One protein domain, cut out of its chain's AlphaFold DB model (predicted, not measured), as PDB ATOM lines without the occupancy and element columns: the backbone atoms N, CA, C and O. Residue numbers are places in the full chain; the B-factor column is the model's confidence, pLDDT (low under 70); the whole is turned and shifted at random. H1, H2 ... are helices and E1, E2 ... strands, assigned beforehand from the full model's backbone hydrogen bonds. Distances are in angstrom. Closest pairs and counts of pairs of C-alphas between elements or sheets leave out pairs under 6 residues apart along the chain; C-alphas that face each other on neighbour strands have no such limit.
ATOM      1  N   HIS A   2     200.796 183.493 182.086       52.53
ATOM      2  CA  HIS A   2     201.051 182.654 183.280       52.53
ATOM      3  C   HIS A   2     199.788 182.247 184.070       52.53
ATOM      4  O   HIS A   2     199.604 181.067 184.340       52.53
ATOM      5  N   GLU A   3     198.869 183.181 184.348       54.53
ATOM      6  CA  GLU A   3     197.610 182.900 185.072       54.53
ATOM      7  C   GLU A   3     196.704 181.842 184.412       54.53
ATOM      8  O   GLU A   3     195.839 181.287 185.081       54.53
ATOM      9  N   ALA A   4     196.879 181.536 183.121       60.31
ATOM     10  CA  ALA A   4     196.097 180.496 182.452       60.31
ATOM     11  C   ALA A   4     196.533 179.075 182.854       60.31
ATOM     12  O   ALA A   4     195.700 178.180 182.869       60.31
ATOM     13  N   TYR A   5     197.809 178.874 183.209       73.19
ATOM     14  CA  TYR A   5     198.330 177.567 183.632       73.19
ATOM     15  C   TYR A   5     197.999 177.257 185.097       73.19
ATOM     16  O   TYR A   5     197.609 176.143 185.422       73.19
ATOM     17  N   PHE A   6     198.075 178.254 185.985       76.62
ATOM     18  CA  PHE A   6     197.810 178.075 187.422       76.62
ATOM     19  C   PHE A   6     196.326 177.879 187.789       76.62
ATOM     20  O   PHE A   6     196.009 177.701 188.966       76.62
ATOM     21  N   ASN A   7     195.435 177.924 186.793       81.19
ATOM     22  CA  ASN A   7     194.006 177.617 186.893       81.19
ATOM     23  C   ASN A   7     193.606 176.434 185.983       81.19
ATOM     24  O   ASN A   7     192.417 176.201 185.766       81.19
ATOM     25  N   ASP A   8     194.577 175.709 185.414       89.75
ATOM     26  CA  ASP A   8     194.310 174.513 184.616       89.75
ATOM     27  C   ASP A   8     193.753 173.379 185.510       89.75
ATOM     28  O   ASP A   8     194.296 173.156 186.597       89.75
ATOM     29  N   PRO A   9     192.702 172.640 185.097       90.75
ATOM     30  CA  PRO A   9     192.097 171.593 185.923       90.75
ATOM     31  C   PRO A   9     193.066 170.502 186.398       90.75
ATOM     32  O   PRO A   9     192.915 170.019 187.520       90.75
ATOM     33  N   TYR A  10     194.072 170.133 185.596       89.69
ATOM     34  CA  TYR A  10     195.083 169.149 185.987       89.69
ATOM     35  C   TYR A  10     196.030 169.718 187.049       89.69
ATOM     36  O   TYR A  10     196.329 169.038 188.030       89.69
ATOM     37  N   TYR A  11     196.459 170.977 186.894       90.00
ATOM     38  CA  TYR A  11     197.284 171.659 187.897       90.00
ATOM     39  C   TYR A  11     196.530 171.822 189.222       90.00
ATOM     40  O   TYR A  11     197.069 171.495 190.278       90.00
ATOM     41  N   LEU A  12     195.264 172.254 189.168       93.62
ATOM     42  CA  LEU A  12     194.406 172.376 190.346       93.62
ATOM     43  C   LEU A  12     194.231 171.025 191.055       93.62
ATOM     44  O   LEU A  12     194.459 170.940 192.260       93.62
ATOM     45  N   ALA A  13     193.892 169.956 190.327       92.50
ATOM     46  CA  ALA A  13     193.770 168.619 190.908       92.50
ATOM     47  C   ALA A  13     195.081 168.150 191.571       92.50
ATOM     48  O   ALA A  13     195.050 167.630 192.685       92.50
ATOM     49  N   MET A  14     196.227 168.390 190.923       92.31
ATOM     50  CA  MET A  14     197.548 168.022 191.434       92.31
ATOM     51  C   MET A  14     197.898 168.739 192.746       92.31
ATOM     52  O   MET A  14     198.293 168.074 193.703       92.31
ATOM     53  N   VAL A  15     197.754 170.071 192.828       93.12
ATOM     54  CA  VAL A  15     198.138 170.808 194.050       93.12
ATOM     55  C   VAL A  15     197.207 170.507 195.224       93.12
ATOM     56  O   VAL A  15     197.676 170.351 196.351       93.12
ATOM     57  N   TRP A  16     195.906 170.339 194.971       95.44
ATOM     58  CA  TRP A  16     194.946 169.975 196.013       95.44
ATOM     59  C   TRP A  16     195.143 168.540 196.526       95.44
ATOM     60  O   TRP A  16     195.047 168.316 197.732       95.44
ATOM     61  N   TYR A  17     195.492 167.586 195.652       94.44
ATOM     62  CA  TYR A  17     195.770 166.193 196.034       94.44
ATOM     63  C   TYR A  17     196.944 166.046 197.026       94.44
ATOM     64  O   TYR A  17     196.976 165.110 197.826       94.44
ATOM     65  N   LEU A  18     197.897 166.981 197.028       94.75
ATOM     66  CA  LEU A  18     199.057 166.923 197.921       94.75
ATOM     67  C   LEU A  18     198.737 167.310 199.379       94.75
ATOM     68  O   LEU A  18     199.435 166.862 200.290       94.75
ATOM     69  N   LEU A  19     197.681 168.092 199.638       96.56
ATOM     70  CA  LEU A  19     197.367 168.561 200.997       96.56
ATOM     71  C   LEU A  19     196.935 167.435 201.966       96.56
ATOM     72  O   LEU A  19     197.454 167.416 203.088       96.56
ATOM     73  N   PRO A  20     196.076 166.460 201.581       97.69
ATOM     74  CA  PRO A  20     195.800 165.276 202.402       97.69
ATOM     75  C   PRO A  20     197.052 164.455 202.737       97.69
ATOM     76  O   PRO A  20     197.211 164.011 203.875       97.69
ATOM     77  N   LEU A  21     197.982 164.304 201.785       96.69
ATOM     78  CA  LEU A  21     199.242 163.592 202.009       96.69
ATOM     79  C   LEU A  21     200.096 164.287 203.084       96.69
ATOM     80  O   LEU A  21     200.616 163.624 203.983       96.69
ATOM     81  N   TYR A  22     200.203 165.619 203.041       97.88
ATOM     82  CA  TYR A  22     200.904 166.387 204.076       97.88
ATOM     83  C   TYR A  22     200.235 166.249 205.450       97.88
ATOM     84  O   TYR A  22     200.929 166.016 206.443       97.88
ATOM     85  N   LEU A  23     198.900 166.318 205.507       98.06
ATOM     86  CA  LEU A  23     198.124 166.132 206.735       98.06
ATOM     87  C   LEU A  23     198.401 164.768 207.388       98.06
ATOM     88  O   LEU A  23     198.651 164.703 208.593       98.06
ATOM     89  N   ASP A  24     198.420 163.687 206.611       98.12
ATOM     90  CA  ASP A  24     198.647 162.338 207.135       98.12
ATOM     91  C   ASP A  24     200.101 162.074 207.551       98.12
ATOM     92  O   ASP A  24     200.339 161.315 208.495       98.12
ATOM     93  N   ILE A  25     201.085 162.718 206.915       98.06
ATOM     94  CA  ILE A  25     202.485 162.677 207.369       98.06
ATOM     95  C   ILE A  25     202.634 163.431 208.704       98.06
ATOM     96  O   ILE A  25     203.250 162.920 209.643       98.06
ATOM     97  N   ILE A  26     201.998 164.599 208.836       98.19
ATOM     98  CA  ILE A  26     202.001 165.405 210.068       98.19
ATOM     99  C   ILE A  26     201.280 164.678 211.215       98.19
ATOM    100  O   ILE A  26     201.780 164.660 212.340       98.19
ATOM    101  N   ARG A  27     200.140 164.024 210.947       97.88
ATOM    102  CA  ARG A  27     199.405 163.197 211.928       97.88
ATOM    103  C   ARG A  27     200.224 162.015 212.454       97.88
ATOM    104  O   ARG A  27     200.030 161.612 213.597       97.88
ATOM    105  N   LYS A  28     201.161 161.487 211.658       98.12
ATOM    106  CA  LYS A  28     202.125 160.448 212.071       98.12
ATOM    107  C   LYS A  28     203.289 160.995 212.915       98.12
ATOM    108  O   LYS A  28     204.137 160.218 213.337       98.12
ATOM    109  N   GLY A  29     203.328 162.302 213.189       97.88
ATOM    110  CA  GLY A  29     204.346 162.929 214.034       97.88
ATOM    111  C   GLY A  29     205.644 163.289 213.309       97.88
ATOM    112  O   GLY A  29     206.647 163.540 213.974       97.88
ATOM    113  N   PHE A  30     205.645 163.341 211.973       98.38
ATOM    114  CA  PHE A  30     206.807 163.774 211.195       98.38
ATOM    115  C   PHE A  30     206.785 165.283 210.918       98.38
ATOM    116  O   PHE A  30     205.767 165.850 210.522       98.38
ATOM    117  N   THR A  31     207.944 165.923 211.079       98.12
ATOM    118  CA  THR A  31     208.242 167.235 210.490       98.12
ATOM    119  C   THR A  31     208.343 167.092 208.978       98.12
ATOM    120  O   THR A  31     208.978 166.153 208.499       98.12
ATOM    121  N   ILE A  32     207.756 168.026 208.227       97.69
ATOM    122  CA  ILE A  32     207.848 168.039 206.763       97.69
ATOM    123  C   ILE A  32     208.529 169.304 206.254       97.69
ATOM    124  O   ILE A  32     208.272 170.400 206.750       97.69
ATOM    125  N   MET A  33     209.360 169.138 205.227       96.31
ATOM    126  CA  MET A  33     209.867 170.206 204.372       96.31
ATOM    127  C   MET A  33     209.358 169.926 202.957       96.31
ATOM    128  O   MET A  33     209.672 168.886 202.383       96.31
ATOM    129  N   LYS A  34     208.531 170.824 202.425       95.75
ATOM    130  CA  LYS A  34     207.940 170.748 201.088       95.75
ATOM    131  C   LYS A  34     208.689 171.699 200.169       95.75
ATOM    132  O   LYS A  34     208.907 172.854 200.533       95.75
ATOM    133  N   SER A  35     209.038 171.203 198.989       93.81
ATOM    134  CA  SER A  35     209.664 171.957 197.909       93.81
ATOM    135  C   SER A  35     209.015 171.565 196.588       93.81
ATOM    136  O   SER A  35     208.797 170.377 196.351       93.81
ATOM    137  N   ASP A  36     208.743 172.544 195.731       92.00
ATOM    138  CA  ASP A  36     208.467 172.307 194.316       92.00
ATOM    139  C   ASP A  36     209.761 171.985 193.555       92.00
ATOM    140  O   ASP A  36     210.875 172.193 194.046       92.00
ATOM    141  N   ILE A  37     209.596 171.433 192.352       89.19
ATOM    142  CA  ILE A  37     210.678 170.913 191.501       89.19
ATOM    143  C   ILE A  37     211.502 172.002 190.791       89.19
ATOM    144  O   ILE A  37     212.529 171.698 190.191       89.19
ATOM    145  N   ASP A  38     211.065 173.262 190.840       83.88
ATOM    146  CA  ASP A  38     211.772 174.440 190.318       83.88
ATOM    147  C   ASP A  38     212.567 175.190 191.408       83.88
ATOM    148  O   ASP A  38     213.086 176.291 191.200       83.88
ATOM    149  N   ILE A  39     212.686 174.577 192.584       84.25
ATOM    150  CA  ILE A  39     213.441 175.078 193.726       84.25
ATOM    151  C   ILE A  39     214.679 174.206 193.909       84.25
ATOM    152  O   ILE A  39     214.629 172.983 193.798       84.25
ATOM    153  N   SER A  40     215.814 174.831 194.212       83.56
ATOM    154  CA  SER A  40     217.055 174.120 194.509       83.56
ATOM    155  C   SER A  40     217.701 174.642 195.790       83.56
ATOM    156  O   SER A  40     217.411 175.734 196.290       83.56
ATOM    157  N   TYR A  41     218.607 173.839 196.330       81.62
ATOM    158  CA  TYR A  41     219.400 174.159 197.509       81.62
ATOM    159  C   TYR A  41     220.875 174.162 197.106       81.62
ATOM    160  O   TYR A  41     221.297 173.313 196.320       81.62
ATOM    161  N   ALA A  42     221.668 175.106 197.622       74.31
ATOM    162  CA  ALA A  42     223.123 174.971 197.560       74.31
ATOM    163  C   ALA A  42     223.597 173.928 198.592       74.31
ATOM    164  O   ALA A  42     222.795 173.382 199.349       74.31
ATOM    165  N   GLY A  43     224.908 173.676 198.670       72.25
ATOM    166  CA  GLY A  43     225.528 172.679 199.560       72.25
ATOM    167  C   GLY A  43     225.481 172.986 201.069       72.25
ATOM    168  O   GLY A  43     226.443 172.703 201.779       72.25
ATOM    169  N   LYS A  44     224.398 173.589 201.572       76.69
ATOM    170  CA  LYS A  44     224.175 173.922 202.985       76.69
ATOM    171  C   LYS A  44     223.050 173.078 203.577       76.69
ATOM    172  O   LYS A  44     222.088 172.725 202.903       76.69
ATOM    173  N   ASN A  45     223.133 172.802 204.879       86.69
ATOM    174  CA  ASN A  45     222.078 172.101 205.613       86.69
ATOM    175  C   ASN A  45     220.870 173.032 205.851       86.69
ATOM    176  O   ASN A  45     220.705 173.617 206.925       86.69
ATOM    177  N   ILE A  46     220.036 173.179 204.817       86.25
ATOM    178  CA  ILE A  46     218.824 174.006 204.828       86.25
ATOM    179  C   ILE A  46     217.823 173.561 205.902       86.25
ATOM    180  O   ILE A  46     217.217 174.401 206.565       86.25
ATOM    181  N   TRP A  47     217.719 172.252 206.157       90.81
ATOM    182  CA  TRP A  47     216.874 171.706 207.220       90.81
ATOM    183  C   TRP A  47     217.255 172.295 208.586       90.81
ATOM    184  O   TRP A  47     216.392 172.787 209.315       90.81
ATOM    185  N   LYS A  48     218.556 172.372 208.909       90.81
ATOM    186  CA  LYS A  48     218.994 172.978 210.174       90.81
ATOM    187  C   LYS A  48     218.787 174.498 210.219       90.81
ATOM    188  O   LYS A  48     218.571 175.040 211.305       90.81
ATOM    189  N   LYS A  49     218.780 175.197 209.074       90.12
ATOM    190  CA  LYS A  49     218.369 176.615 209.017       90.12
ATOM    191  C   LYS A  49     216.868 176.786 209.302       90.12
ATOM    192  O   LYS A  49     216.508 177.722 210.017       90.12
ATOM    193  N   TYR A  50     216.012 175.880 208.818       93.19
ATOM    194  CA  TYR A  50     214.580 175.862 209.143       93.19
ATOM    195  C   TYR A  50     214.310 175.569 210.621       93.19
ATOM    196  O   TYR A  50     213.565 176.319 211.254       93.19
ATOM    197  N   GLU A  51     214.956 174.550 211.197       94.88
ATOM    198  CA  GLU A  51     214.895 174.273 212.638       94.88
ATOM    199  C   GLU A  51     215.292 175.508 213.456       94.88
ATOM    200  O   GLU A  51     214.508 175.973 214.279       94.88
ATOM    201  N   LEU A  52     216.453 176.113 213.170       94.12
ATOM    202  CA  LEU A  52     216.926 177.317 213.858       94.12
ATOM    203  C   LEU A  52     215.964 178.507 213.691       94.12
ATOM    204  O   LEU A  52     215.744 179.274 214.629       94.12
ATOM    205  N   MET A  53     215.358 178.678 212.513       94.56
ATOM    206  CA  MET A  53     214.354 179.720 212.296       94.56
ATOM    207  C   MET A  53     213.078 179.457 213.108       94.56
ATOM    208  O   MET A  53     212.531 180.401 213.680       94.56
ATOM    209  N   ALA A  54     212.621 178.208 213.221       96.69
ATOM    210  CA  ALA A  54     211.457 177.844 214.028       96.69
ATOM    211  C   ALA A  54     211.753 177.965 215.533       96.69
ATOM    212  O   ALA A  54     210.942 178.510 216.282       96.69
ATOM    213  N   GLU A  55     212.946 177.560 215.973       96.50
ATOM    214  CA  GLU A  55     213.445 177.744 217.336       96.50
ATOM    215  C   GLU A  55     213.515 179.233 217.717       96.50
ATOM    216  O   GLU A  55     213.063 179.599 218.804       96.50
ATOM    217  N   ASN A  56     214.017 180.104 216.836       96.06
ATOM    218  CA  ASN A  56     214.163 181.541 217.103       96.06
ATOM    219  C   ASN A  56     212.838 182.311 217.021       96.06
ATOM    220  O   ASN A  56     212.565 183.182 217.846       96.06
ATOM    221  N   THR A  57     211.991 182.002 216.035       97.31
ATOM    222  CA  THR A  57     210.694 182.680 215.858       97.31
ATOM    223  C   THR A  57     209.586 182.086 216.718       97.31
ATOM    224  O   THR A  57     208.548 182.715 216.861       97.31
ATOM    225  N   LYS A  58     209.770 180.884 217.277       98.12
ATOM    226  CA  LYS A  58     208.699 180.059 217.862       98.12
ATOM    227  C   LYS A  58     207.527 179.831 216.898       98.12
ATOM    228  O   LYS A  58     206.404 179.634 217.356       98.12
ATOM    229  N   ALA A  59     207.754 179.833 215.585       98.12
ATOM    230  CA  ALA A  59     206.732 179.463 214.608       98.12
ATOM    231  C   ALA A  59     206.294 177.990 214.759       98.12
ATOM    232  O   ALA A  59     206.983 177.175 215.368       98.12
ATOM    233  N   ASP A  60     205.115 177.668 214.235       98.44
ATOM    234  CA  ASP A  60     204.645 176.296 214.003       98.44
ATOM    235  C   ASP A  60     204.946 175.840 212.562       98.44
ATOM    236  O   ASP A  60     205.209 174.662 212.319       98.44
ATOM    237  N   ILE A  61     204.914 176.786 211.613       98.44
ATOM    238  CA  ILE A  61     205.173 176.584 210.183       98.44
ATOM    239  C   ILE A  61     206.017 177.760 209.663       98.44
ATOM    240  O   ILE A  61     205.848 178.899 210.103       98.44
ATOM    241  N   ILE A  62     206.909 177.509 208.712       97.44
ATOM    242  CA  ILE A  62     207.665 178.523 207.972       97.44
ATOM    243  C   ILE A  62     207.321 178.388 206.491       97.44
ATOM    244  O   ILE A  62     207.454 177.304 205.941       97.44
ATOM    245  N   PHE A  63     206.933 179.482 205.841       96.19
ATOM    246  CA  PHE A  63     206.713 179.544 204.390       96.19
ATOM    247  C   PHE A  63     207.728 180.480 203.718       96.19
ATOM    248  O   PHE A  63     208.203 181.445 204.331       96.19
ATOM    249  N   MET A  64     208.005 180.275 202.430       92.62
ATOM    250  CA  MET A  64     208.605 181.337 201.617       92.62
ATOM    251  C   MET A  64     207.598 182.487 201.439       92.62
ATOM    252  O   MET A  64     206.395 182.273 201.290       92.62
ATOM    253  N   ARG A  65     208.059 183.739 201.485       90.00
ATOM    254  CA  ARG A  65     207.178 184.912 201.429       90.00
ATOM    255  C   ARG A  65     206.782 185.279 199.998       90.00
ATOM    256  O   ARG A  65     207.533 185.971 199.314       90.00
ATOM    257  N   GLU A  66     205.552 184.944 199.623       85.38
ATOM    258  CA  GLU A  66     204.899 185.422 198.399       85.38
ATOM    259  C   GLU A  66     203.389 185.581 198.637       85.38
ATOM    260  O   GLU A  66     202.654 184.609 198.717       85.38
ATOM    261  N   HIS A  67     202.952 186.822 198.862       81.50
ATOM    262  CA  HIS A  67     201.558 187.286 198.987       81.50
ATOM    263  C   HIS A  67     200.443 186.239 199.262       81.50
ATOM    264  O   HIS A  67     199.680 185.915 198.355       81.50
ATOM    265  N   PRO A  68     200.230 185.811 200.527       86.75
ATOM    266  CA  PRO A  68     201.003 186.125 201.734       86.75
ATOM    267  C   PRO A  68     202.123 185.106 202.029       86.75
ATOM    268  O   PRO A  68     203.059 185.440 202.757       86.75
ATOM    269  N   ALA A  69     202.022 183.900 201.472       94.00
ATOM    270  CA  ALA A  69     202.915 182.762 201.637       94.00
ATOM    271  C   ALA A  69     202.910 181.935 200.336       94.00
ATOM    272  O   ALA A  69     201.837 181.658 199.806       94.00
ATOM    273  N   ASN A  70     204.088 181.541 199.850       94.56
ATOM    274  CA  ASN A  70     204.250 180.656 198.697       94.56
ATOM    275  C   ASN A  70     204.104 179.199 199.158       94.56
ATOM    276  O   ASN A  70     204.854 178.776 200.036       94.56
ATOM    277  N   THR A  71     203.184 178.426 198.586       95.94
ATOM    278  CA  THR A  71     202.958 177.023 198.994       95.94
ATOM    279  C   THR A  71     203.880 176.035 198.289       95.94
ATOM    280  O   THR A  71     203.969 174.876 198.695       95.94
ATOM    281  N   GLY A  72     204.634 176.496 197.292       94.25
ATOM    282  CA  GLY A  72     205.753 175.779 196.694       94.25
ATOM    283  C   GLY A  72     206.879 175.460 197.677       94.25
ATOM    284  O   GLY A  72     207.526 174.428 197.528       94.25
ATOM    285  N   HIS A  73     207.082 176.270 198.725       94.25
ATOM    286  CA  HIS A  73     208.136 176.025 199.716       94.25
ATOM    287  C   HIS A  73     207.695 176.311 201.156       94.25
ATOM    288  O   HIS A  73     207.456 177.464 201.536       94.25
ATOM    289  N   PHE A  74     207.660 175.266 201.988       96.75
ATOM    290  CA  PHE A  74     207.395 175.407 203.420       96.75
ATOM    291  C   PHE A  74     208.045 174.321 204.285       96.75
ATOM    292  O   PHE A  74     208.425 173.255 203.809       96.75
ATOM    293  N   TYR A  75     208.128 174.588 205.585       97.69
ATOM    294  CA  TYR A  75     208.582 173.673 206.630       97.69
ATOM    295  C   TYR A  75     207.579 173.699 207.791       97.69
ATOM    296  O   TYR A  75     207.247 174.780 208.278       97.69
ATOM    297  N   ALA A  76     207.077 172.546 208.242       98.44
ATOM    298  CA  ALA A  76     206.011 172.451 209.245       98.44
ATOM    299  C   ALA A  76     206.343 171.444 210.359       98.44
ATOM    300  O   ALA A  76     206.702 170.300 210.079       98.44
ATOM    301  N   ILE A  77     206.180 171.863 211.623       98.38
ATOM    302  CA  ILE A  77     206.455 171.041 212.814       98.38
ATOM    303  C   ILE A  77     205.146 170.410 213.329       98.38
ATOM    304  O   ILE A  77     204.201 171.147 213.626       98.38
ATOM    305  N   PRO A  78     205.068 169.081 213.517       98.38
ATOM    306  CA  PRO A  78     203.839 168.398 213.905       98.38
ATOM    307  C   PRO A  78     203.384 168.795 215.311       98.38
ATOM    308  O   PRO A  78     204.102 168.633 216.296       98.38
ATOM    309  N   ASN A  79     202.173 169.346 215.396       97.69
ATOM    310  CA  ASN A  79     201.435 169.617 216.630       97.69
ATOM    311  C   ASN A  79     199.965 169.938 216.304       97.69
ATOM    312  O   ASN A  79     199.643 170.252 215.158       97.69
ATOM    313  N   ASP A  80     199.094 169.944 217.313       97.19
ATOM    314  CA  ASP A  80     197.638 170.125 217.185       97.19
ATOM    315  C   ASP A  80     197.209 171.329 216.325       97.19
ATOM    316  O   ASP A  80     196.210 171.251 215.612       97.19
ATOM    317  N   ARG A  81     197.952 172.449 216.365       96.81
ATOM    318  CA  ARG A  81     197.635 173.648 215.562       96.81
ATOM    319  C   ARG A  81     197.955 173.449 214.086       96.81
ATOM    320  O   ARG A  81     197.250 173.980 213.240       96.81
ATOM    321  N   VAL A  82     199.004 172.687 213.783       98.00
ATOM    322  CA  VAL A  82     199.423 172.364 212.412       98.00
ATOM    323  C   VAL A  82     198.534 171.272 211.827       98.00
ATOM    324  O   VAL A  82     198.126 171.393 210.679       98.00
ATOM    325  N   ILE A  83     198.143 170.274 212.627       97.50
ATOM    326  CA  ILE A  83     197.125 169.288 212.232       97.50
ATOM    327  C   ILE A  83     195.814 170.011 211.896       97.50
ATOM    328  O   ILE A  83     195.338 169.893 210.773       97.50
ATOM    329  N   ALA A  84     195.288 170.843 212.805       96.25
ATOM    330  CA  ALA A  84     194.054 171.590 212.552       96.25
ATOM    331  C   ALA A  84     194.171 172.553 211.351       96.25
ATOM    332  O   ALA A  84     193.225 172.692 210.579       96.25
ATOM    333  N   PHE A  85     195.327 173.200 211.164       97.38
ATOM    334  CA  PHE A  85     195.615 174.034 209.993       97.38
ATOM    335  C   PHE A  85     195.512 173.243 208.680       97.38
ATOM    336  O   PHE A  85     194.839 173.702 207.762       97.38
ATOM    337  N   PHE A  86     196.126 172.059 208.589       97.88
ATOM    338  CA  PHE A  86     196.033 171.231 207.385       97.88
ATOM    339  C   PHE A  86     194.639 170.609 207.206       97.88
ATOM    340  O   PHE A  86     194.180 170.519 206.073       97.88
ATOM    341  N   GLU A  87     193.929 170.264 208.287       96.50
ATOM    342  CA  GLU A  87     192.518 169.841 208.233       96.50
ATOM    343  C   GLU A  87     191.635 170.913 207.587       96.50
ATOM    344  O   GLU A  87     191.000 170.652 206.572       96.50
ATOM    345  N   GLU A  88     191.644 172.140 208.117       96.19
ATOM    346  CA  GLU A  88     190.825 173.234 207.577       96.19
ATOM    347  C   GLU A  88     191.278 173.697 206.185       96.19
ATOM    348  O   GLU A  88     190.467 174.230 205.428       96.19
ATOM    349  N   TRP A  89     192.554 173.516 205.828       97.25
ATOM    350  CA  TRP A  89     193.035 173.802 204.476       97.25
ATOM    351  C   TRP A  89     192.513 172.755 203.482       97.25
ATOM    352  O   TRP A  89     191.945 173.150 202.467       97.25
ATOM    353  N   VAL A  90     192.577 171.455 203.799       97.06
ATOM    354  CA  VAL A  90     191.962 170.380 202.992       97.06
ATOM    355  C   VAL A  90     190.443 170.573 202.882       97.06
ATOM    356  O   VAL A  90     189.916 170.651 201.774       97.06
ATOM    357  N   ASP A  91     189.742 170.769 204.003       95.88
ATOM    358  CA  ASP A  91     188.285 170.996 204.043       95.88
ATOM    359  C   ASP A  91     187.831 172.257 203.282       95.88
ATOM    360  O   ASP A  91     186.647 172.413 202.953       95.88
ATOM    361  N   SER A  92     188.757 173.174 202.981       96.06
ATOM    362  CA  SER A  92     188.470 174.374 202.197       96.06
ATOM    363  C   SER A  92     188.356 174.128 200.688       96.06
ATOM    364  O   SER A  92     187.811 174.995 200.001       96.06
ATOM    365  N   GLN A  93     188.793 172.969 200.172       95.62
ATOM    366  CA  GLN A  93     188.838 172.667 198.734       95.62
ATOM    367  C   GLN A  93     187.496 172.926 198.032       95.62
ATOM    368  O   GLN A  93     187.455 173.653 197.043       95.62
ATOM    369  N   ASP A  94     186.377 172.437 198.578       94.00
ATOM    370  CA  ASP A  94     185.030 172.676 198.022       94.00
ATOM    371  C   ASP A  94     184.691 174.172 197.880       94.00
ATOM    372  O   ASP A  94     184.004 174.586 196.943       94.00
ATOM    373  N   SER A  95     185.174 174.983 198.827       96.00
ATOM    374  CA  SER A  95     184.928 176.429 198.906       96.00
ATOM    375  C   SER A  95     185.800 177.219 197.927       96.00
ATOM    376  O   SER A  95     185.439 178.331 197.542       96.00
ATOM    377  N   PHE A  96     186.936 176.646 197.522       95.12
ATOM    378  CA  PHE A  96     187.969 177.288 196.710       95.12
ATOM    379  C   PHE A  96     188.337 176.485 195.452       95.12
ATOM    380  O   PHE A  96     189.383 176.719 194.865       95.12
ATOM    381  N   LYS A  97     187.462 175.592 194.975       91.88
ATOM    382  CA  LYS A  97     187.707 174.648 193.862       91.88
ATOM    383  C   LYS A  97     188.112 175.244 192.500       91.88
ATOM    384  O   LYS A  97     188.476 174.500 191.599       91.88
ATOM    385  N   ASN A  98     188.020 176.566 192.344       93.12
ATOM    386  CA  ASN A  98     188.452 177.318 191.156       93.12
ATOM    387  C   ASN A  98     189.748 178.121 191.412       93.12
ATOM    388  O   ASN A  98     190.083 179.001 190.625       93.12
ATOM    389  N   LEU A  99     190.412 177.883 192.543       95.25
ATOM    390  CA  LEU A  99     191.658 178.500 192.983       95.25
ATOM    391  C   LEU A  99     192.680 177.396 193.260       95.25
ATOM    392  O   LEU A  99     192.311 176.290 193.669       95.25
ATOM    393  N   ASN A 100     193.964 177.702 193.100       94.94
ATOM    394  CA  ASN A 100     195.023 176.826 193.603       94.94
ATOM    395  C   ASN A 100     195.148 176.904 195.135       94.94
ATOM    396  O   ASN A 100     194.582 177.782 195.795       94.94
ATOM    397  N   ASP A 101     195.900 175.965 195.699       95.88
ATOM    398  CA  ASP A 101     196.161 175.836 197.131       95.88
ATOM    399  C   ASP A 101     196.755 177.123 197.743       95.88
ATOM    400  O   ASP A 101     196.348 177.511 198.839       95.88
ATOM    401  N   GLN A 102     197.632 177.832 197.017       95.38
ATOM    402  CA  GLN A 102     198.225 179.111 197.431       95.38
ATOM    403  C   GLN A 102     197.198 180.248 197.524       95.38
ATOM    404  O   GLN A 102     197.148 180.984 198.513       95.38
ATOM    405  N   GLN A 103     196.348 180.388 196.507       95.56
ATOM    406  CA  GLN A 103     195.253 181.360 196.490       95.56
ATOM    407  C   GLN A 103     194.209 181.054 197.576       95.56
ATOM    408  O   GLN A 103     193.746 181.964 198.264       95.56
ATOM    409  N   ALA A 104     193.874 179.777 197.784       96.25
ATOM    410  CA  ALA A 104     193.009 179.350 198.879       96.25
ATOM    411  C   ALA A 104     193.631 179.670 200.249       96.25
ATOM    412  O   ALA A 104     192.969 180.265 201.101       96.25
ATOM    413  N   LEU A 105     194.925 179.381 200.436       96.81
ATOM    414  CA  LEU A 105     195.665 179.714 201.654       96.81
ATOM    415  C   LEU A 105     195.646 181.227 201.936       96.81
ATOM    416  O   LEU A 105     195.429 181.635 203.078       96.81
ATOM    417  N   ALA A 106     195.745 182.078 200.911       96.38
ATOM    418  CA  ALA A 106     195.607 183.526 201.076       96.38
ATOM    419  C   ALA A 106     194.251 183.938 201.693       96.38
ATOM    420  O   ALA A 106     194.207 184.841 202.534       96.38
ATOM    421  N   HIS A 107     193.157 183.246 201.351       96.69
ATOM    422  CA  HIS A 107     191.824 183.455 201.938       96.69
ATOM    423  C   HIS A 107     191.634 182.824 203.333       96.69
ATOM    424  O   HIS A 107     190.601 183.064 203.975       96.69
ATOM    425  N   LEU A 108     192.601 182.039 203.812       96.19
ATOM    426  CA  LEU A 108     192.613 181.361 205.116       96.19
ATOM    427  C   LEU A 108     193.459 182.102 206.180       96.19
ATOM    428  O   LEU A 108     193.366 181.807 207.378       96.19
ATOM    429  N   ASN A 109     194.229 183.113 205.766       96.62
ATOM    430  CA  ASN A 109     194.970 184.015 206.649       96.62
ATOM    431  C   ASN A 109     194.024 184.761 207.613       96.62
ATOM    432  O   ASN A 109     192.960 185.237 207.218       96.62
ATOM    433  N   GLY A 110     194.395 184.850 208.892       94.88
ATOM    434  CA  GLY A 110     193.555 185.409 209.958       94.88
ATOM    435  C   GLY A 110     192.419 184.492 210.439       94.88
ATOM    436  O   GLY A 110     191.713 184.852 211.381       94.88
ATOM    437  N   LYS A 111     192.238 183.312 209.826       94.94
ATOM    438  CA  LYS A 111     191.221 182.319 210.218       94.94
ATOM    439  C   LYS A 111     191.840 181.090 210.874       94.94
ATOM    440  O   LYS A 111     191.454 180.732 211.985       94.94
ATOM    441  N   ILE A 112     192.812 180.480 210.190       95.75
ATOM    442  CA  ILE A 112     193.450 179.215 210.602       95.75
ATOM    443  C   ILE A 112     194.950 179.374 210.895       95.75
ATOM    444  O   ILE A 112     195.528 178.581 211.633       95.75
ATOM    445  N   TYR A 113     195.566 180.434 210.366       97.81
ATOM    446  CA  TYR A 113     196.937 180.851 210.658       97.81
ATOM    447  C   TYR A 113     197.046 182.376 210.685       97.81
ATOM    448  O   TYR A 113     196.190 183.075 210.139       97.81
ATOM    449  N   MET A 114     198.128 182.893 211.265       97.56
ATOM    450  CA  MET A 114     198.558 184.285 211.089       97.56
ATOM    451  C   MET A 114     200.078 184.365 210.939       97.56
ATOM    452  O   MET A 114     200.809 183.570 211.532       97.56
ATOM    453  N   ILE A 115     200.542 185.351 210.165       97.12
ATOM    454  CA  ILE A 115     201.973 185.615 209.977       97.12
ATOM    455  C   ILE A 115     202.551 186.369 211.184       97.12
ATOM    456  O   ILE A 115     202.009 187.386 211.618       97.12
ATOM    457  N   CYS A 116     203.689 185.895 211.680       97.12
ATOM    458  CA  CYS A 116     204.454 186.432 212.797       97.12
ATOM    459  C   CYS A 116     205.961 186.429 212.474       97.12
ATOM    460  O   CYS A 116     206.446 185.617 211.690       97.12
ATOM    461  N   ASN A 117     206.722 187.359 213.058       93.25
ATOM    462  CA  ASN A 117     208.126 187.609 212.680       93.25
ATOM    463  C   ASN A 117     209.103 187.562 213.873       93.25
ATOM    464  O   ASN A 117     210.270 187.914 213.730       93.25
ATOM    465  N   SER A 118     208.636 187.160 215.056       96.12
ATOM    466  CA  SER A 118     209.415 187.105 216.300       96.12
ATOM    467  C   SER A 118     208.800 186.111 217.285       96.12
ATOM    468  O   SER A 118     207.596 185.862 217.214       96.12
ATOM    469  N   ALA A 119     209.595 185.624 218.246       97.38
ATOM    470  CA  ALA A 119     209.128 184.758 219.332       97.38
ATOM    471  C   ALA A 119     207.837 185.276 219.987       97.38
ATOM    472  O   ALA A 119     206.855 184.543 220.071       97.38
ATOM    473  N   ASP A 120     207.798 186.551 220.379       97.94
ATOM    474  CA  ASP A 120     206.645 187.133 221.075       97.94
ATOM    475  C   ASP A 120     205.409 187.258 220.179       97.94
ATOM    476  O   ASP A 120     204.297 186.960 220.617       97.94
ATOM    477  N   SER A 121     205.584 187.634 218.905       97.94
ATOM    478  CA  SER A 121     204.458 187.728 217.967       97.94
ATOM    479  C   SER A 121     203.893 186.350 217.612       97.94
ATOM    480  O   SER A 121     202.675 186.192 217.564       97.94
ATOM    481  N   CYS A 122     204.740 185.330 217.450       98.12
ATOM    482  CA  CYS A 122     204.283 183.960 217.223       98.12
ATOM    483  C   CYS A 122     203.650 183.351 218.482       98.12
ATOM    484  O   CYS A 122     202.597 182.723 218.391       98.12
ATOM    485  N   ASN A 123     204.213 183.594 219.669       97.94
ATOM    486  CA  ASN A 123     203.614 183.181 220.940       97.94
ATOM    487  C   ASN A 123     202.237 183.826 221.150       97.94
ATOM    488  O   ASN A 123     201.305 183.134 221.557       97.94
ATOM    489  N   HIS A 124     202.075 185.113 220.816       97.00
ATOM    490  CA  HIS A 124     200.771 185.775 220.835       97.00
ATOM    491  C   HIS A 124     199.789 185.131 219.845       97.00
ATOM    492  O   HIS A 124     198.676 184.793 220.246       97.00
ATOM    493  N   VAL A 125     200.199 184.868 218.598       97.00
ATOM    494  CA  VAL A 125     199.369 184.171 217.596       97.00
ATOM    495  C   VAL A 125     198.876 182.810 218.119       97.00
ATOM    496  O   VAL A 125     197.684 182.529 218.028       97.00
ATOM    497  N   LYS A 126     199.718 182.029 218.817       96.88
ATOM    498  CA  LYS A 126     199.329 180.754 219.471       96.88
ATOM    499  C   LYS A 126     198.361 180.900 220.660       96.88
ATOM    500  O   LYS A 126     197.943 179.890 221.238       96.88
ATOM    501  N   THR A 127     197.996 182.117 221.068       96.19
ATOM    502  CA  THR A 127     196.912 182.354 222.040       96.19
ATOM    503  C   THR A 127     195.555 182.591 221.380       96.19
ATOM    504  O   THR A 127     194.540 182.416 222.051       96.19
ATOM    505  N   LEU A 128     195.519 182.945 220.092       95.00
ATOM    506  CA  LEU A 128     194.295 183.340 219.400       95.00
ATOM    507  C   LEU A 128     193.445 182.113 218.998       95.00
ATOM    508  O   LEU A 128     193.999 181.084 218.588       95.00
ATOM    509  N   PRO A 129     192.105 182.196 219.118       93.88
ATOM    510  CA  PRO A 129     191.203 181.109 218.749       93.88
ATOM    511  C   PRO A 129     191.150 180.922 217.230       93.88
ATOM    512  O   PRO A 129     191.280 181.877 216.464       93.88
ATOM    513  N   MET A 130     190.929 179.682 216.802       91.44
ATOM    514  CA  MET A 130     190.795 179.317 215.395       91.44
ATOM    515  C   MET A 130     189.366 179.539 214.885       91.44
ATOM    516  O   MET A 130     188.415 178.981 215.430       91.44
ATOM    517  N   ASN A 131     189.222 180.309 213.805       88.25
ATOM    518  CA  ASN A 131     187.943 180.520 213.127       88.25
ATOM    519  C   ASN A 131     187.818 179.508 211.977       88.25
ATOM    520  O   ASN A 131     188.183 179.812 210.839       88.25
ATOM    521  N   ARG A 132     187.344 178.295 212.293       84.75
ATOM    522  CA  ARG A 132     187.093 177.229 211.306       84.75
ATOM    523  C   ARG A 132     186.102 177.680 210.222       84.75
ATOM    524  O   ARG A 132     185.198 178.470 210.492       84.75
ATOM    525  N   LEU A 133     186.254 177.163 209.003       80.69
ATOM    526  CA  LEU A 133     185.271 177.308 207.926       80.69
ATOM    527  C   LEU A 133     184.066 176.382 208.129       80.69
ATOM    528  O   LEU A 133     182.958 176.724 207.713       80.69
ATOM    529  N   ARG A 134     184.270 175.216 208.758       77.88
ATOM    530  CA  ARG A 134     183.226 174.211 208.999       77.88
ATOM    531  C   ARG A 134     183.053 173.945 210.500       77.88
ATOM    532  O   ARG A 134     183.971 173.510 211.185       77.88
ATOM    533  N   GLY A 135     181.830 174.142 210.996       70.81
ATOM    534  CA  GLY A 135     181.414 173.733 212.344       70.81
ATOM    535  C   GLY A 135     181.535 174.798 213.442       70.81
ATOM    536  O   GLY A 135     181.901 175.946 213.209       70.81
ATOM    537  N   ASN A 136     181.160 174.404 214.663       61.34
ATOM    538  CA  ASN A 136     181.213 175.261 215.850       61.34
ATOM    539  C   ASN A 136     182.656 175.432 216.348       61.34
ATOM    540  O   ASN A 136     183.451 174.500 216.251       61.34
ATOM    541  N   ASN A 137     182.954 176.582 216.969       61.47
ATOM    542  CA  ASN A 137     184.260 176.907 217.556       61.47
ATOM    543  C   ASN A 137     184.822 175.776 218.438       61.47
ATOM    544  O   ASN A 137     184.474 175.635 219.611       61.47
ATOM    545  N   THR A 138     185.751 175.004 217.880       69.06
ATOM    546  CA  THR A 138     186.649 174.127 218.635       69.06
ATOM    547  C   THR A 138     187.631 174.965 219.449       69.06
ATOM    548  O   THR A 138     188.044 176.028 218.992       69.06
ATOM    549  N   ASN A 139     188.141 174.437 220.565       83.12
ATOM    550  CA  ASN A 139     189.247 175.057 221.318       83.12
ATOM    551  C   ASN A 139     190.615 175.012 220.583       83.12
ATOM    552  O   ASN A 139     191.655 175.260 221.196       83.12
ATOM    553  N   SER A 140     190.628 174.687 219.285       89.06
ATOM    554  CA  SER A 140     191.790 174.819 218.408       89.06
ATOM    555  C   SER A 140     192.272 176.274 218.355       89.06
ATOM    556  O   SER A 140     191.498 177.230 218.446       89.06
ATOM    557  N   LYS A 141     193.582 176.430 218.190       92.81
ATOM    558  CA  LYS A 141     194.282 177.713 218.091       92.81
ATOM    559  C   LYS A 141     194.912 177.826 216.714       92.81
ATOM    560  O   LYS A 141     195.320 176.808 216.157       92.81
ATOM    561  N   ILE A 142     195.008 179.039 216.186       95.81
ATOM    562  CA  ILE A 142     195.616 179.257 214.869       95.81
ATOM    563  C   ILE A 142     197.107 178.892 214.863       95.81
ATOM    564  O   ILE A 142     197.810 179.083 215.859       95.81
ATOM    565  N   ALA A 143     197.594 178.385 213.732       97.81
ATOM    566  CA  ALA A 143     199.013 178.114 213.536       97.81
ATOM    567  C   ALA A 143     199.813 179.424 213.431       97.81
ATOM    568  O   ALA A 143     199.431 180.354 212.712       97.81
ATOM    569  N   ALA A 144     200.951 179.493 214.123       98.25
ATOM    570  CA  ALA A 144     201.894 180.595 213.964       98.25
ATOM    571  C   ALA A 144     202.776 180.367 212.732       98.25
ATOM    572  O   ALA A 144     203.640 179.489 212.742       98.25
ATOM    573  N   VAL A 145     202.579 181.162 211.683       98.06
ATOM    574  CA  VAL A 145     203.395 181.110 210.464       98.06
ATOM    575  C   VAL A 145     204.489 182.166 210.531       98.06
ATOM    576  O   VAL A 145     204.184 183.340 210.700       98.06
ATOM    577  N   SER A 146     205.748 181.797 210.311       96.75
ATOM    578  CA  SER A 146     206.789 182.773 209.960       96.75
ATOM    579  C   SER A 146     207.096 182.731 208.465       96.75
ATOM    580  O   SER A 146     206.791 181.750 207.788       96.75
ATOM    581  N   THR A 147     207.670 183.808 207.925       94.62
ATOM    582  CA  THR A 147     208.020 183.879 206.499       94.62
ATOM    583  C   THR A 147     209.435 184.398 206.277       94.62
ATOM    584  O   THR A 147     209.854 185.373 206.905       94.62
ATOM    585  N   TYR A 148     210.171 183.767 205.362       89.56
ATOM    586  CA  TYR A 148     211.474 184.252 204.901       89.56
ATOM    587  C   TYR A 148     211.342 184.881 203.500       89.56
ATOM    588  O   TYR A 148     210.494 184.457 202.715       89.56
ATOM    589  N   PRO A 149     212.117 185.930 203.167       83.94
ATOM    590  CA  PRO A 149     212.011 186.588 201.866       83.94
ATOM    591  C   PRO A 149     212.465 185.659 200.732       83.94
ATOM    592  O   PRO A 149     213.556 185.095 200.803       83.94
ATOM    593  N   SER A 150     211.664 185.551 199.667       75.31
ATOM    594  CA  SER A 150     212.091 184.878 198.435       75.31
ATOM    595  C   SER A 150     213.266 185.616 197.786       75.31
ATOM    596  O   SER A 150     213.262 186.850 197.696       75.31
ATOM    597  N   SER A 151     214.235 184.869 197.256       63.00
ATOM    598  CA  SER A 151     215.353 185.395 196.463       63.00
ATOM    599  C   SER A 151     214.918 186.079 195.160       63.00
ATOM    600  O   SER A 151     215.700 186.857 194.615       63.00
ATOM    601  N   PHE A 152     213.678 185.886 194.687       53.34
ATOM    602  CA  PHE A 152     213.107 186.720 193.618       53.34
ATOM    603  C   PHE A 152     213.066 188.203 194.004       53.34
ATOM    604  O   PHE A 152     213.274 189.076 193.167       53.34
ATOM    605  N   THR A 153     212.884 188.507 195.294       51.44
ATOM    606  CA  THR A 153     212.920 189.880 195.818       51.44
ATOM    607  C   THR A 153     214.347 190.394 196.056       51.44
ATOM    608  O   THR A 153     214.587 191.170 196.977       51.44
ATOM    609  N   ARG A 154     215.297 190.040 195.171       48.38
ATOM    610  CA  ARG A 154     216.646 190.639 195.037       48.38
ATOM    611  C   ARG A 154     216.598 192.100 194.534       48.38
ATOM    612  O   ARG A 154     217.406 192.530 193.713       48.38
ATOM    613  N   PHE A 155     215.673 192.898 195.066       46.00
ATOM    614  CA  PHE A 155     215.659 194.348 194.911       46.00
ATOM    615  C   PHE A 155     216.836 194.961 195.684       46.00
ATOM    616  O   PHE A 155     216.740 195.283 196.863       46.00
ATOM    617  N   SER A 156     217.950 195.125 194.966       43.16
ATOM    618  CA  SER A 156     219.045 196.060 195.255       43.16
ATOM    619  C   SER A 156     219.657 196.023 196.668       43.16
ATOM    620  O   SER A 156     219.363 196.856 197.521       43.16
ATOM    621  N   GLY A 157     220.653 195.151 196.847       49.19
ATOM    622  CA  GLY A 157     221.886 195.521 197.558       49.19
ATOM    623  C   GLY A 157     221.934 195.419 199.087       49.19
ATOM    624  O   GLY A 157     223.008 195.643 199.635       49.19
ATOM    625  N   ILE A 158     220.850 195.060 199.783       54.91
ATOM    626  CA  ILE A 158     220.882 194.851 201.244       54.91
ATOM    627  C   ILE A 158     220.538 193.400 201.584       54.91
ATOM    628  O   ILE A 158     219.377 193.025 201.741       54.91
ATOM    629  N   CYS A 159     221.582 192.593 201.733       56.22
ATOM    630  CA  CYS A 159     221.518 191.259 202.313       56.22
ATOM    631  C   CYS A 159     221.551 191.387 203.846       56.22
ATOM    632  O   CYS A 159     222.588 191.784 204.376       56.22
ATOM    633  N   PRO A 160     220.459 191.102 204.583       58.22
ATOM    634  CA  PRO A 160     220.469 191.201 206.039       58.22
ATOM    635  C   PRO A 160     221.319 190.055 206.619       58.22
ATOM    636  O   PRO A 160     220.937 188.898 206.432       58.22
ATOM    637  N   PRO A 161     222.444 190.331 207.309       54.47
ATOM    638  CA  PRO A 161     223.343 189.272 207.775       54.47
ATOM    639  C   PRO A 161     222.688 188.375 208.836       54.47
ATOM    640  O   PRO A 161     222.942 187.176 208.877       54.47
ATOM    641  N   ASP A 162     221.779 188.932 209.639       58.84
ATOM    642  CA  ASP A 162     221.255 188.310 210.861       58.84
ATOM    643  C   ASP A 162     219.990 187.451 210.643       58.84
ATOM    644  O   ASP A 162     219.101 187.399 211.497       58.84
ATOM    645  N   LYS A 163     219.853 186.792 209.482       65.44
ATOM    646  CA  LYS A 163     218.724 185.887 209.198       65.44
ATOM    647  C   LYS A 163     219.165 184.431 209.108       65.44
ATOM    648  O   LYS A 163     220.064 184.097 208.350       65.44
ATOM    649  N   ALA A 164     218.464 183.560 209.843       62.53
ATOM    650  CA  ALA A 164     218.731 182.120 209.876       62.53
ATOM    651  C   ALA A 164     218.686 181.477 208.477       62.53
ATOM    652  O   ALA A 164     219.571 180.691 208.148       62.53
ATOM    653  N   ILE A 165     217.709 181.872 207.653       61.31
ATOM    654  CA  ILE A 165     217.685 181.639 206.204       61.31
ATOM    655  C   ILE A 165     217.975 182.981 205.528       61.31
ATOM    656  O   ILE A 165     217.173 183.917 205.642       61.31
ATOM    657  N   ASN A 166     219.108 183.086 204.838       66.31
ATOM    658  CA  ASN A 166     219.535 184.304 204.157       66.31
ATOM    659  C   ASN A 166     219.671 184.042 202.638       66.31
ATOM    660  O   ASN A 166     220.581 183.329 202.225       66.31
ATOM    661  N   PRO A 167     218.821 184.643 201.775       61.28
ATOM    662  CA  PRO A 167     218.822 184.404 200.320       61.28
ATOM    663  C   PRO A 167     220.035 184.999 199.568       61.28
ATOM    664  O   PRO A 167     220.111 184.918 198.335       61.28
ATOM    665  N   CYS A 168     220.967 185.628 200.292       63.16
ATOM    666  CA  CYS A 168     222.295 185.983 199.798       63.16
ATOM    667  C   CYS A 168     223.406 185.051 200.301       63.16
ATOM    668  O   CYS A 168     224.443 184.976 199.657       63.16
ATOM    669  N   ASP A 169     223.205 184.342 201.415       62.47
ATOM    670  CA  ASP A 169     224.164 183.384 201.985       62.47
ATOM    671  C   ASP A 169     223.962 181.982 201.375       62.47
ATOM    672  O   ASP A 169     224.050 180.977 202.067       62.47
ATOM    673  N   GLU A 170     223.609 181.906 200.089       59.09
ATOM    674  CA  GLU A 170     223.408 180.681 199.284       59.09
ATOM    675  C   GLU A 170     222.431 179.602 199.826       59.09
ATOM    676  O   GLU A 170     222.153 178.644 199.115       59.09
ATOM    677  N   ASP A 171     221.845 179.763 201.022       63.88
ATOM    678  CA  ASP A 171     221.035 178.759 201.742       63.88
ATOM    679  C   ASP A 171     219.945 178.085 200.892       63.88
ATOM    680  O   ASP A 171     219.670 176.895 201.043       63.88
ATOM    681  N   VAL A 172     219.310 178.862 200.013       60.03
ATOM    682  CA  VAL A 172     218.323 178.404 199.032       60.03
ATOM    683  C   VAL A 172     218.668 179.059 197.700       60.03
ATOM    684  O   VAL A 172     218.677 180.289 197.595       60.03
ATOM    685  N   LEU A 173     218.926 178.246 196.676       57.91
ATOM    686  CA  LEU A 173     219.180 178.710 195.318       57.91
ATOM    687  C   LEU A 173     217.910 178.497 194.494       57.91
ATOM    688  O   LEU A 173     217.682 177.425 193.946       57.91
ATOM    689  N   TYR A 174     217.064 179.521 194.400       62.59
ATOM    690  CA  TYR A 174     215.864 179.415 193.575       62.59
ATOM    691  C   TYR A 174     216.245 179.404 192.084       62.59
ATOM    692  O   TYR A 174     216.604 180.444 191.526       62.59
ATOM    693  N   VAL A 175     216.147 178.238 191.437       54.66
ATOM    694  CA  VAL A 175     216.407 178.039 190.003       54.66
ATOM    695  C   VAL A 175     215.076 177.829 189.282       54.66
ATOM    696  O   VAL A 175     214.751 176.722 188.867       54.66
TER     697      VAL A 175
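What this domain is: This is residues 2 to 175 of the 649 residues of the protein "Hypothetical protein" of Adineta steineri (UniProt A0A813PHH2). A strongly twisted sheet of five strands makes the middle, with H3 and H7 over one face and a cluster of helices, H2, H4 and H6, at its side. Two stretches with no named element, residues 126 to 142 and 150 to 175, lie toward opposite ends of the longest axis. The 174 printed residues have seven named helices and five named strands in the order H1 H2 E1 H3 E2 E3 H4 H5 H6 E4 H7 E5, class mixed; the sheet runs E1 E3 E2 E5 E4 and is mixed too. It is compact, with a radius of gyration of the C-alphas of 16.0 A, and spans 47 by 40 by 30 A.

How they stand to each other: Start at H1, residues 2 to 5, close to but not clearly touching H2, residues 9 to 27: the closest C-alphas, Tyr 5 and Tyr 11, are 7.4 A apart. H2 only grazes the sheet. Look next at edge strand E1, residues 32 to 35, antiparallel to E3, residues 70 to 76, with N 34 and O 74 at 2.8 A. H3, residues 46 to 57, has a height of 9.2 A over the sheet and runs across the strands, at 75 degrees on the local plane to E2, residues 61 to 65. E1, H3 and E2 form a split strand-helix-strand unit, E3 between its strands, with a left-handed crossover. E2 and E3 form a hairpin, N 62 and O 75 at 2.8 A. H4, residues 80 to 91, touches H2 at a shallow tilt of 25 degrees, opposite ways; the closest C-alphas, Leu 23 and Phe 86, are 5.5 A apart. H5, residues 93 to 96, is close to but not clearly touching H6, residues 101 to 108, with C-alphas 96 and 104 at 5.9 A. H6 only grazes the sheet, and only just touches H2, with 3 pairs of C-alphas within 8 A, the closest Trp 16 and Asp 101 at 6.1 A. E4, residues 113 to 115, is parallel to E5, residues 143 to 149, with N 145 and O 114 at 3.0 A; E5 is also parallel to E2, with N 65 and O 148 at 2.8 A. Between E4 and E5 comes H7, residues 119 to 125, in a strand-helix-strand unit, two parallel neighbour strands joined through a helix, with a right-handed crossover. H3 and H7, on the same face, make two layers with the sheet; they touch about perpendicular, at 75 degrees, through residues 56 to 57 of H3 alone, the closest C-alphas being Thr 57 and Ala 119 at 4.3 A. Every O i to N i+4 pair is within hydrogen-bond range in H3, H4, H6 and H7, against 11 of 15 in H2; H1 and H5 are too short for one.

Where its parts are: Find C-alpha 2 at (201.051, 182.654, 183.280), where H1 begins. From C-alpha 9 at (192.097, 171.593, 185.923), H2 runs 28.3 A. H3 and H4 are each 16.2 A long, E3 13.5 A and E2 12.2 A. E5 runs 19.4 A to C-alpha 149 at (212.011, 186.588, 201.866).

The domain as a whole: The printed part has no cut. The link from H7 to E5, 17 residues, is long. The two C-alphas farthest apart, those of Asn 136 and Gly 157, are 49.0 A apart. The mean pLDDT of the printed part is 86.9, with residues 2 to 4, 136 to 138 and 151 to 175 under 70.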